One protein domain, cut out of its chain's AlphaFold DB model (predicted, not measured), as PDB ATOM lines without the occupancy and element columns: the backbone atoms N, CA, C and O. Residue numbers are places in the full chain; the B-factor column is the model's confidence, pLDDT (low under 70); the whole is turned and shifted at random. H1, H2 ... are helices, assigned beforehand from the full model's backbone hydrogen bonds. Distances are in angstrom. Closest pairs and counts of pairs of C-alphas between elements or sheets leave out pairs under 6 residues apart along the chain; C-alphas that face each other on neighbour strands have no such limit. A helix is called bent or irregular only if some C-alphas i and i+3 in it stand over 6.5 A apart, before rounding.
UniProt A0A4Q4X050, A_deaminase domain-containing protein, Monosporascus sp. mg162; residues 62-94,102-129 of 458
ATOM      1  N   GLN A  62      82.156   3.257  16.435       92.62
ATOM      2  CA  GLN A  62      81.874   4.351  15.495       92.62
ATOM      3  C   GLN A  62      81.754   3.886  14.037       92.62
ATOM      4  O   GLN A  62      81.115   4.553  13.226       92.62
ATOM      5  N   LYS A  63      82.391   2.764  13.689       94.38
ATOM      6  CA  LYS A  63      82.389   2.204  12.330       94.38
ATOM      7  C   LYS A  63      81.392   1.058  12.153       94.38
ATOM      8  O   LYS A  63      81.267   0.581  11.030       94.38
ATOM      9  N   ALA A  64      80.735   0.630  13.232       95.69
ATOM     10  CA  ALA A  64      79.881  -0.543  13.232       95.69
ATOM     11  C   ALA A  64      78.641  -0.338  12.352       95.69
ATOM     12  O   ALA A  64      77.970   0.694  12.446       95.69
ATOM     13  N   ASP A  65      78.325  -1.324  11.518       97.19
ATOM     14  CA  ASP A  65      77.097  -1.326  10.726       97.19
ATOM     15  C   ASP A  65      75.864  -1.785  11.535       97.19
ATOM     16  O   ASP A  65      75.933  -2.096  12.729       97.19
ATOM     17  N   GLU A  66      74.686  -1.781  10.901       97.69
ATOM     18  CA  GLU A  66      73.427  -2.149  11.564       97.69
ATOM     19  C   GLU A  66      73.419  -3.602  12.072       97.69
ATOM     20  O   GLU A  66      72.853  -3.870  13.139       97.69
ATOM     21  N   ASP A  67      74.071  -4.520  11.350       97.50
ATOM     22  CA  ASP A  67      74.162  -5.932  11.720       97.50
ATOM     23  C   ASP A  67      75.132  -6.115  12.892       97.50
ATOM     24  O   ASP A  67      74.811  -6.814  13.854       97.50
ATOM     25  N   GLU A  68      76.286  -5.444  12.874       96.38
ATOM     26  CA  GLU A  68      77.265  -5.455  13.966       96.38
ATOM     27  C   GLU A  68      76.667  -4.888  15.262       96.38
ATOM     28  O   GLU A  68      76.803  -5.491  16.331       96.38
ATOM     29  N   ILE A  69      75.920  -3.781  15.173       96.69
ATOM     30  CA  ILE A  69      75.194  -3.190  16.308       96.69
ATOM     31  C   ILE A  69      74.126  -4.155  16.844       96.69
ATOM     32  O   ILE A  69      73.924  -4.260  18.059       96.69
ATOM     33  N   LEU A  70      73.402  -4.849  15.961       97.38
ATOM     34  CA  LEU A  70      72.404  -5.837  16.363       97.38
ATOM     35  C   LEU A  70      73.054  -7.046  17.048       97.38
ATOM     36  O   LEU A  70      72.570  -7.494  18.092       97.38
ATOM     37  N   VAL A  71      74.150  -7.561  16.493       96.25
ATOM     38  CA  VAL A  71      74.894  -8.693  17.053       96.25
ATOM     39  C   VAL A  71      75.480  -8.344  18.418       96.25
ATOM     40  O   VAL A  71      75.333  -9.150  19.337       96.25
ATOM     41  N   ASP A  72      76.054  -7.151  18.605       95.81
ATOM     42  CA  ASP A  72      76.522  -6.717  19.927       95.81
ATOM     43  C   ASP A  72      75.373  -6.719  20.945       95.81
ATOM     44  O   ASP A  72      75.494  -7.348  21.996       95.81
ATOM     45  N   LYS A  73      74.202  -6.153  20.613       97.12
ATOM     46  CA  LYS A  73      73.022  -6.191  21.504       97.12
ATOM     47  C   LYS A  73      72.628  -7.618  21.896       97.12
ATOM     48  O   LYS A  73      72.308  -7.866  23.061       97.12
ATOM     49  N   ILE A  74      72.660  -8.556  20.947       97.94
ATOM     50  CA  ILE A  74      72.382  -9.974  21.211       97.94
ATOM     51  C   ILE A  74      73.445 -10.560  22.147       97.94
ATOM     52  O   ILE A  74      73.095 -11.219  23.124       97.94
ATOM     53  N   ILE A  75      74.730 -10.295  21.900       97.50
ATOM     54  CA  ILE A  75      75.839 -10.745  22.751       97.50
ATOM     55  C   ILE A  75      75.689 -10.194  24.175       97.50
ATOM     56  O   ILE A  75      75.811 -10.952  25.135       97.50
ATOM     57  N   GLN A  76      75.366  -8.908  24.346       97.44
ATOM     58  CA  GLN A  76      75.141  -8.327  25.674       97.44
ATOM     59  C   GLN A  76      73.961  -8.993  26.397       97.44
ATOM     60  O   GLN A  76      74.058  -9.286  27.590       97.44
ATOM     61  N   ALA A  77      72.868  -9.296  25.688       98.25
ATOM     62  CA  ALA A  77      71.741 -10.033  26.259       98.25
ATOM     63  C   ALA A  77      72.133 -11.467  26.657       98.25
ATOM     64  O   ALA A  77      71.778 -11.922  27.744       98.25
ATOM     65  N   LEU A  78      72.915 -12.165  25.829       98.12
ATOM     66  CA  LEU A  78      73.394 -13.517  26.124       98.12
ATOM     67  C   LEU A  78      74.344 -13.558  27.325       98.12
ATOM     68  O   LEU A  78      74.248 -14.491  28.113       98.12
ATOM     69  N   LYS A  79      75.179 -12.532  27.542       97.81
ATOM     70  CA  LYS A  79      75.972 -12.413  28.781       97.81
ATOM     71  C   LYS A  79      75.079 -12.408  30.025       97.81
ATOM     72  O   LYS A  79      75.400 -13.060  31.014       97.81
ATOM     73  N   GLN A  80      73.947 -11.699  29.977       97.56
ATOM     74  CA  GLN A  80      72.984 -11.675  31.086       97.56
ATOM     75  C   GLN A  80      72.286 -13.026  31.272       97.56
ATOM     76  O   GLN A  80      72.050 -13.438  32.407       97.56
ATOM     77  N   VAL A  81      71.981 -13.725  30.173       97.38
ATOM     78  CA  VAL A  81      71.438 -15.091  30.212       97.38
ATOM     79  C   VAL A  81      72.445 -16.055  30.833       97.38
ATOM     80  O   VAL A  81      72.079 -16.777  31.750       97.38
ATOM     81  N   ASP A  82      73.710 -16.033  30.414       97.75
ATOM     82  CA  ASP A  82      74.755 -16.890  30.984       97.75
ATOM     83  C   ASP A  82      74.925 -16.639  32.490       97.75
ATOM     84  O   ASP A  82      74.965 -17.579  33.287       97.75
ATOM     85  N   GLU A  83      74.937 -15.374  32.911       96.75
ATOM     86  CA  GLU A  83      74.980 -15.003  34.328       96.75
ATOM     87  C   GLU A  83      73.769 -15.550  35.107       96.75
ATOM     88  O   GLU A  83      73.920 -16.110  36.195       96.75
ATOM     89  N   ALA A  84      72.558 -15.418  34.561       96.19
ATOM     90  CA  ALA A  84      71.325 -15.853  35.215       96.19
ATOM     91  C   ALA A  84      71.137 -17.376  35.232       96.19
ATOM     92  O   ALA A  84      70.700 -17.926  36.247       96.19
ATOM     93  N   ASP A  85      71.457 -18.049  34.130       96.62
ATOM     94  CA  ASP A  85      71.050 -19.427  33.867       96.62
ATOM     95  C   ASP A  85      72.189 -20.437  33.987       96.62
ATOM     96  O   ASP A  85      71.920 -21.606  34.271       96.62
ATOM     97  N   VAL A  86      73.445 -20.006  33.840       97.06
ATOM     98  CA  VAL A  86      74.620 -20.870  34.015       97.06
ATOM     99  C   VAL A  86      75.249 -20.623  35.380       97.06
ATOM    100  O   VAL A  86      75.276 -21.525  36.218       97.06
ATOM    101  N   PHE A  87      75.710 -19.399  35.640       96.69
ATOM    102  CA  PHE A  87      76.500 -19.098  36.837       96.69
ATOM    103  C   PHE A  87      75.654 -19.079  38.117       96.69
ATOM    104  O   PHE A  87      75.919 -19.845  39.046       96.69
ATOM    105  N   LYS A  88      74.562 -18.301  38.157       94.69
ATOM    106  CA  LYS A  88      73.694 -18.209  39.350       94.69
ATOM    107  C   LYS A  88      72.940 -19.499  39.683       94.69
ATOM    108  O   LYS A  88      72.565 -19.687  40.842       94.69
ATOM    109  N   ARG A  89      72.705 -20.377  38.699       95.44
ATOM    110  CA  ARG A  89      72.059 -21.690  38.907       95.44
ATOM    111  C   ARG A  89      73.036 -22.796  39.292       95.44
ATOM    112  O   ARG A  89      72.591 -23.851  39.744       95.44
ATOM    113  N   ALA A  90      74.339 -22.584  39.114       96.12
ATOM    114  CA  ALA A  90      75.342 -23.554  39.515       96.12
ATOM    115  C   ALA A  90      75.330 -23.777  41.035       96.12
ATOM    116  O   ALA A  90      74.884 -22.934  41.819       96.12
ATOM    117  N   ALA A  91      75.855 -24.928  41.461       94.56
ATOM    118  CA  ALA A  91      76.054 -25.194  42.877       94.56
ATOM    119  C   ALA A  91      76.914 -24.083  43.500       94.56
ATOM    120  O   ALA A  91      77.989 -23.753  42.991       94.56
ATOM    121  N   LYS A  92      76.418 -23.506  44.600       93.69
ATOM    122  CA  LYS A  92      77.135 -22.472  45.348       93.69
ATOM    123  C   LYS A  92      78.448 -23.027  45.883       93.69
ATOM    124  O   LYS A  92      78.499 -24.167  46.348       93.69
ATOM    125  N   GLN A  93      79.480 -22.196  45.882       90.06
ATOM    126  CA  GLN A  93      80.755 -22.542  46.495       90.06
ATOM    127  C   GLN A  93      80.722 -22.295  47.998       90.06
ATOM    128  O   GLN A  93      80.062 -21.364  48.469       90.06
ATOM    129  N   GLN A  94      81.445 -23.134  48.738       91.12
ATOM    130  CA  GLN A  94      81.651 -22.955  50.169       91.12
ATOM    131  C   GLN A  94      82.967 -22.225  50.428       91.12
ATOM    132  O   GLN A  94      84.040 -22.724  50.094       91.12
ATOM    133  N   ALA A 102      77.394 -17.507  45.366       92.94
ATOM    134  CA  ALA A 102      77.058 -17.823  43.984       92.94
ATOM    135  C   ALA A 102      78.334 -17.734  43.146       92.94
ATOM    136  O   ALA A 102      79.165 -16.864  43.400       92.94
ATOM    137  N   ARG A 103      78.463 -18.630  42.168       93.56
ATOM    138  CA  ARG A 103      79.520 -18.530  41.164       93.56
ATOM    139  C   ARG A 103      79.160 -17.415  40.193       93.56
ATOM    140  O   ARG A 103      77.974 -17.205  39.932       93.56
ATOM    141  N   PHE A 104      80.160 -16.726  39.669       93.88
ATOM    142  CA  PHE A 104      80.006 -15.690  38.649       93.88
ATOM    143  C   PHE A 104      81.198 -15.718  37.694       93.88
ATOM    144  O   PHE A 104      82.232 -16.320  37.978       93.88
ATOM    145  N   SER A 105      81.062 -15.070  36.540       92.88
ATOM    146  CA  SER A 105      82.060 -15.137  35.458       92.88
ATOM    147  C   SER A 105      83.469 -14.647  35.833       92.88
ATOM    148  O   SER A 105      84.428 -15.017  35.160       92.88
ATOM    149  N   GLY A 106      83.604 -13.856  36.903       92.44
ATOM    150  CA  GLY A 106      84.882 -13.350  37.412       92.44
ATOM    151  C   GLY A 106      85.569 -14.229  38.464       92.44
ATOM    152  O   GLY A 106      86.616 -13.823  38.967       92.44
ATOM    153  N   ASP A 107      85.014 -15.394  38.817       92.44
ATOM    154  CA  ASP A 107      85.716 -16.353  39.683       92.44
ATOM    155  C   ASP A 107      86.941 -16.962  38.977       92.44
ATOM    156  O   ASP A 107      87.120 -16.874  37.760       92.44
ATOM    157  N   HIS A 108      87.789 -17.636  39.752       92.94
ATOM    158  CA  HIS A 108      88.961 -18.332  39.237       92.94
ATOM    159  C   HIS A 108      88.626 -19.337  38.116       92.94
ATOM    160  O   HIS A 108      87.647 -20.079  38.190       92.94
ATOM    161  N   PHE A 109      89.494 -19.419  37.100       94.75
ATOM    162  CA  PHE A 109      89.282 -20.261  35.914       94.75
ATOM    163  C   PHE A 109      89.023 -21.735  36.250       94.75
ATOM    164  O   PHE A 109      88.029 -22.297  35.798       94.75
ATOM    165  N   LEU A 110      89.876 -22.364  37.068       93.88
ATOM    166  CA  LEU A 110      89.712 -23.782  37.430       93.88
ATOM    167  C   LEU A 110      88.450 -24.028  38.257       93.88
ATOM    168  O   LEU A 110      87.883 -25.115  38.206       93.88
ATOM    169  N   SER A 111      87.984 -23.003  38.965       90.81
ATOM    170  CA  SER A 111      86.726 -23.027  39.691       90.81
ATOM    171  C   SER A 111      85.517 -22.853  38.780       90.81
ATOM    172  O   SER A 111      84.418 -22.985  39.294       90.81
ATOM    173  N   ASN A 112      85.685 -22.529  37.487       94.00
ATOM    174  CA  ASN A 112      84.624 -22.196  36.526       94.00
ATOM    175  C   ASN A 112      84.687 -22.916  35.176       94.00
ATOM    176  O   ASN A 112      83.741 -22.798  34.398       94.00
ATOM    177  N   VAL A 113      85.734 -23.690  34.900       93.62
ATOM    178  CA  VAL A 113      85.935 -24.340  33.597       93.62
ATOM    179  C   VAL A 113      84.739 -25.203  33.169       93.62
ATOM    180  O   VAL A 113      84.297 -25.108  32.028       93.62
ATOM    181  N   ASP A 114      84.119 -25.936  34.101       94.19
ATOM    182  CA  ASP A 114      82.940 -26.774  33.840       94.19
ATOM    183  C   ASP A 114      81.670 -25.978  33.495       94.19
ATOM    184  O   ASP A 114      80.701 -26.541  32.975       94.19
ATOM    185  N   LEU A 115      81.630 -24.687  33.835       96.25
ATOM    186  CA  LEU A 115      80.535 -23.781  33.496       96.25
ATOM    187  C   LEU A 115      80.806 -23.025  32.205       96.25
ATOM    188  O   LEU A 115      79.882 -22.886  31.410       96.25
ATOM    189  N   ILE A 116      82.045 -22.574  31.981       96.62
ATOM    190  CA  ILE A 116      82.433 -21.811  30.783       96.62
ATOM    191  C   ILE A 116      82.012 -22.561  29.514       96.62
ATOM    192  O   ILE A 116      81.382 -21.968  28.639       96.62
ATOM    193  N   GLU A 117      82.235 -23.876  29.460       94.81
ATOM    194  CA  GLU A 117      81.854 -24.733  28.324       94.81
ATOM    195  C   GLU A 117      80.345 -24.763  28.024       94.81
ATOM    196  O   GLU A 117      79.937 -25.102  26.912       94.81
ATOM    197  N   LYS A 118      79.505 -24.404  28.999       96.44
ATOM    198  CA  LYS A 118      78.039 -24.389  28.883       96.44
ATOM    199  C   LYS A 118      77.491 -23.021  28.472       96.44
ATOM    200  O   LYS A 118      76.305 -22.925  28.167       96.44
ATOM    201  N   THR A 119      78.322 -21.979  28.475       97.81
ATOM    202  CA  THR A 119      77.886 -20.602  28.204       97.81
ATOM    203  C   THR A 119      77.612 -20.365  26.718       97.81
ATOM    204  O   THR A 119      78.329 -20.848  25.834       97.81
ATOM    205  N   ALA A 120      76.572 -19.586  26.421       97.81
ATOM    206  CA  ALA A 120      76.268 -19.142  25.068       97.81
ATOM    207  C   ALA A 120      77.400 -18.273  24.503       97.81
ATOM    208  O   ALA A 120      77.748 -18.405  23.327       97.81
ATOM    209  N   ILE A 121      78.022 -17.441  25.342       97.38
ATOM    210  CA  ILE A 121      79.143 -16.587  24.942       97.38
ATOM    211  C   ILE A 121      80.358 -17.407  24.515       97.38
ATOM    212  O   ILE A 121      80.936 -17.123  23.465       97.38
ATOM    213  N   PHE A 122      80.719 -18.465  25.245       97.19
ATOM    214  CA  PHE A 122      81.818 -19.336  24.823       97.19
ATOM    215  C   PHE A 122      81.492 -20.077  23.517       97.19
ATOM    216  O   PHE A 122      82.347 -20.206  22.642       97.19
ATOM    217  N   ASN A 123      80.234 -20.486  23.315       96.38
ATOM    218  CA  ASN A 123      79.789 -21.079  22.048       96.38
ATOM    219  C   ASN A 123      79.923 -20.118  20.856       96.38
ATOM    220  O   ASN A 123      80.269 -20.556  19.757       96.38
ATOM    221  N   ILE A 124      79.677 -18.821  21.061       97.06
ATOM    222  CA  ILE A 124      79.920 -17.783  20.050       97.06
ATOM    223  C   ILE A 124      81.424 -17.604  19.824       97.06
ATOM    224  O   ILE A 124      81.867 -17.633  18.677       97.06
ATOM    225  N   ALA A 125      82.217 -17.490  20.893       96.62
ATOM    226  CA  ALA A 125      83.662 -17.275  20.814       96.62
ATOM    227  C   ALA A 125      84.396 -18.385  20.037       96.62
ATOM    228  O   ALA A 125      85.300 -18.088  19.253       96.62
ATOM    229  N   ARG A 126      83.967 -19.650  20.175       95.69
ATOM    230  CA  ARG A 126      84.493 -20.784  19.387       95.69
ATOM    231  C   ARG A 126      84.259 -20.637  17.881       95.69
ATOM    232  O   ARG A 126      85.059 -21.094  17.079       95.69
ATOM    233  N   ARG A 127      83.164 -19.983  17.486       95.62
ATOM    234  CA  ARG A 127      82.791 -19.772  16.077       95.62
ATOM    235  C   ARG A 127      83.345 -18.473  15.502       95.62
ATOM    236  O   ARG A 127      83.381 -18.331  14.284       95.62
ATOM    237  N   MET A 128      83.741 -17.525  16.345       96.69
ATOM    238  CA  MET A 128      84.266 -16.227  15.927       96.69
ATOM    239  C   MET A 128      85.617 -16.388  15.208       96.69
ATOM    240  O   MET A 128      86.478 -17.101  15.727       96.69
ATOM    241  N   PRO A 129      85.839 -15.728  14.053       95.75
ATOM    242  CA  PRO A 129      87.158 -15.685  13.433       95.75
ATOM    243  C   PRO A 129      88.093 -14.839  14.301       95.75
ATOM    244  O   PRO A 129      87.927 -13.626  14.411       95.75
TER     245      PRO A 129
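What this domain is: This is residues 62 to 94 and 102 to 129 of the 458 residues of the protein "A_deaminase domain-containing protein" of Monosporascus sp. mg162 (UniProt A0A4Q4X050). One long helix, H1, makes the long axis, and the short helix H3 packs across its middle part at a steep slant, with the four-residue helix H2 near the last turn of H1 on the same side as H3. The first turns of H1 stick out free, residues 66 to 71. The printed part has 61 residues with three named helices, H1, H2 and H3 in chain order, and no named strand: all helix. It is loose, with a radius of gyration of the C-alphas of 13.6 A, and spans 45 by 21 by 17 A.

Where its parts are: H1, residues 66 to 87, begins at C-alpha 66 (73.427, -2.149, 11.564) and measures 30.6 A from first to last C-alpha. H3, residues 120 to 127, is 11.1 A long and ends at C-alpha 127 (82.791, -19.772, 16.077). H2, residues 113 to 116, is 5.2 A long.

How they stand to each other: H1 has a kink of 26 degrees near residue 81; it is neither bent nor irregular, but only just: C-alphas 84 and 87 are 6.3 A apart. H1 touches H3 with residues 75 to 82 alone, the closest C-alphas being those of Leu 78 and Ala 120, 6.4 A apart. Their lines stand at a steep tilt of 53 degrees, opposite ways. H2 is close to H1 but not clearly touching, the closest C-alphas being those of Val 86 and Leu 115, 6.6 A apart. H2 and H3 are also close but not clearly touching, the closest C-alphas being those of Ile 116 and Phe 122, 6.5 A apart. Of the O i to N i+4 pairs, 17 of 18 in H1 and 3 of 4 in H3 are within hydrogen-bond range, and H2 is too short for such a pair.

The domain as a whole: The two C-alphas farthest apart, those of Lys 63 and Gln 94, are 45.4 A apart. Residues 95 to 101 are not printed, and C-alphas 94 and 102 are 9.3 A apart across the cut. H1 to H2 is the link across the cut; H2 to H3 is a tight link of 3 residues. The mean pLDDT of the printed part is 95.6, and no printed residue is under 70.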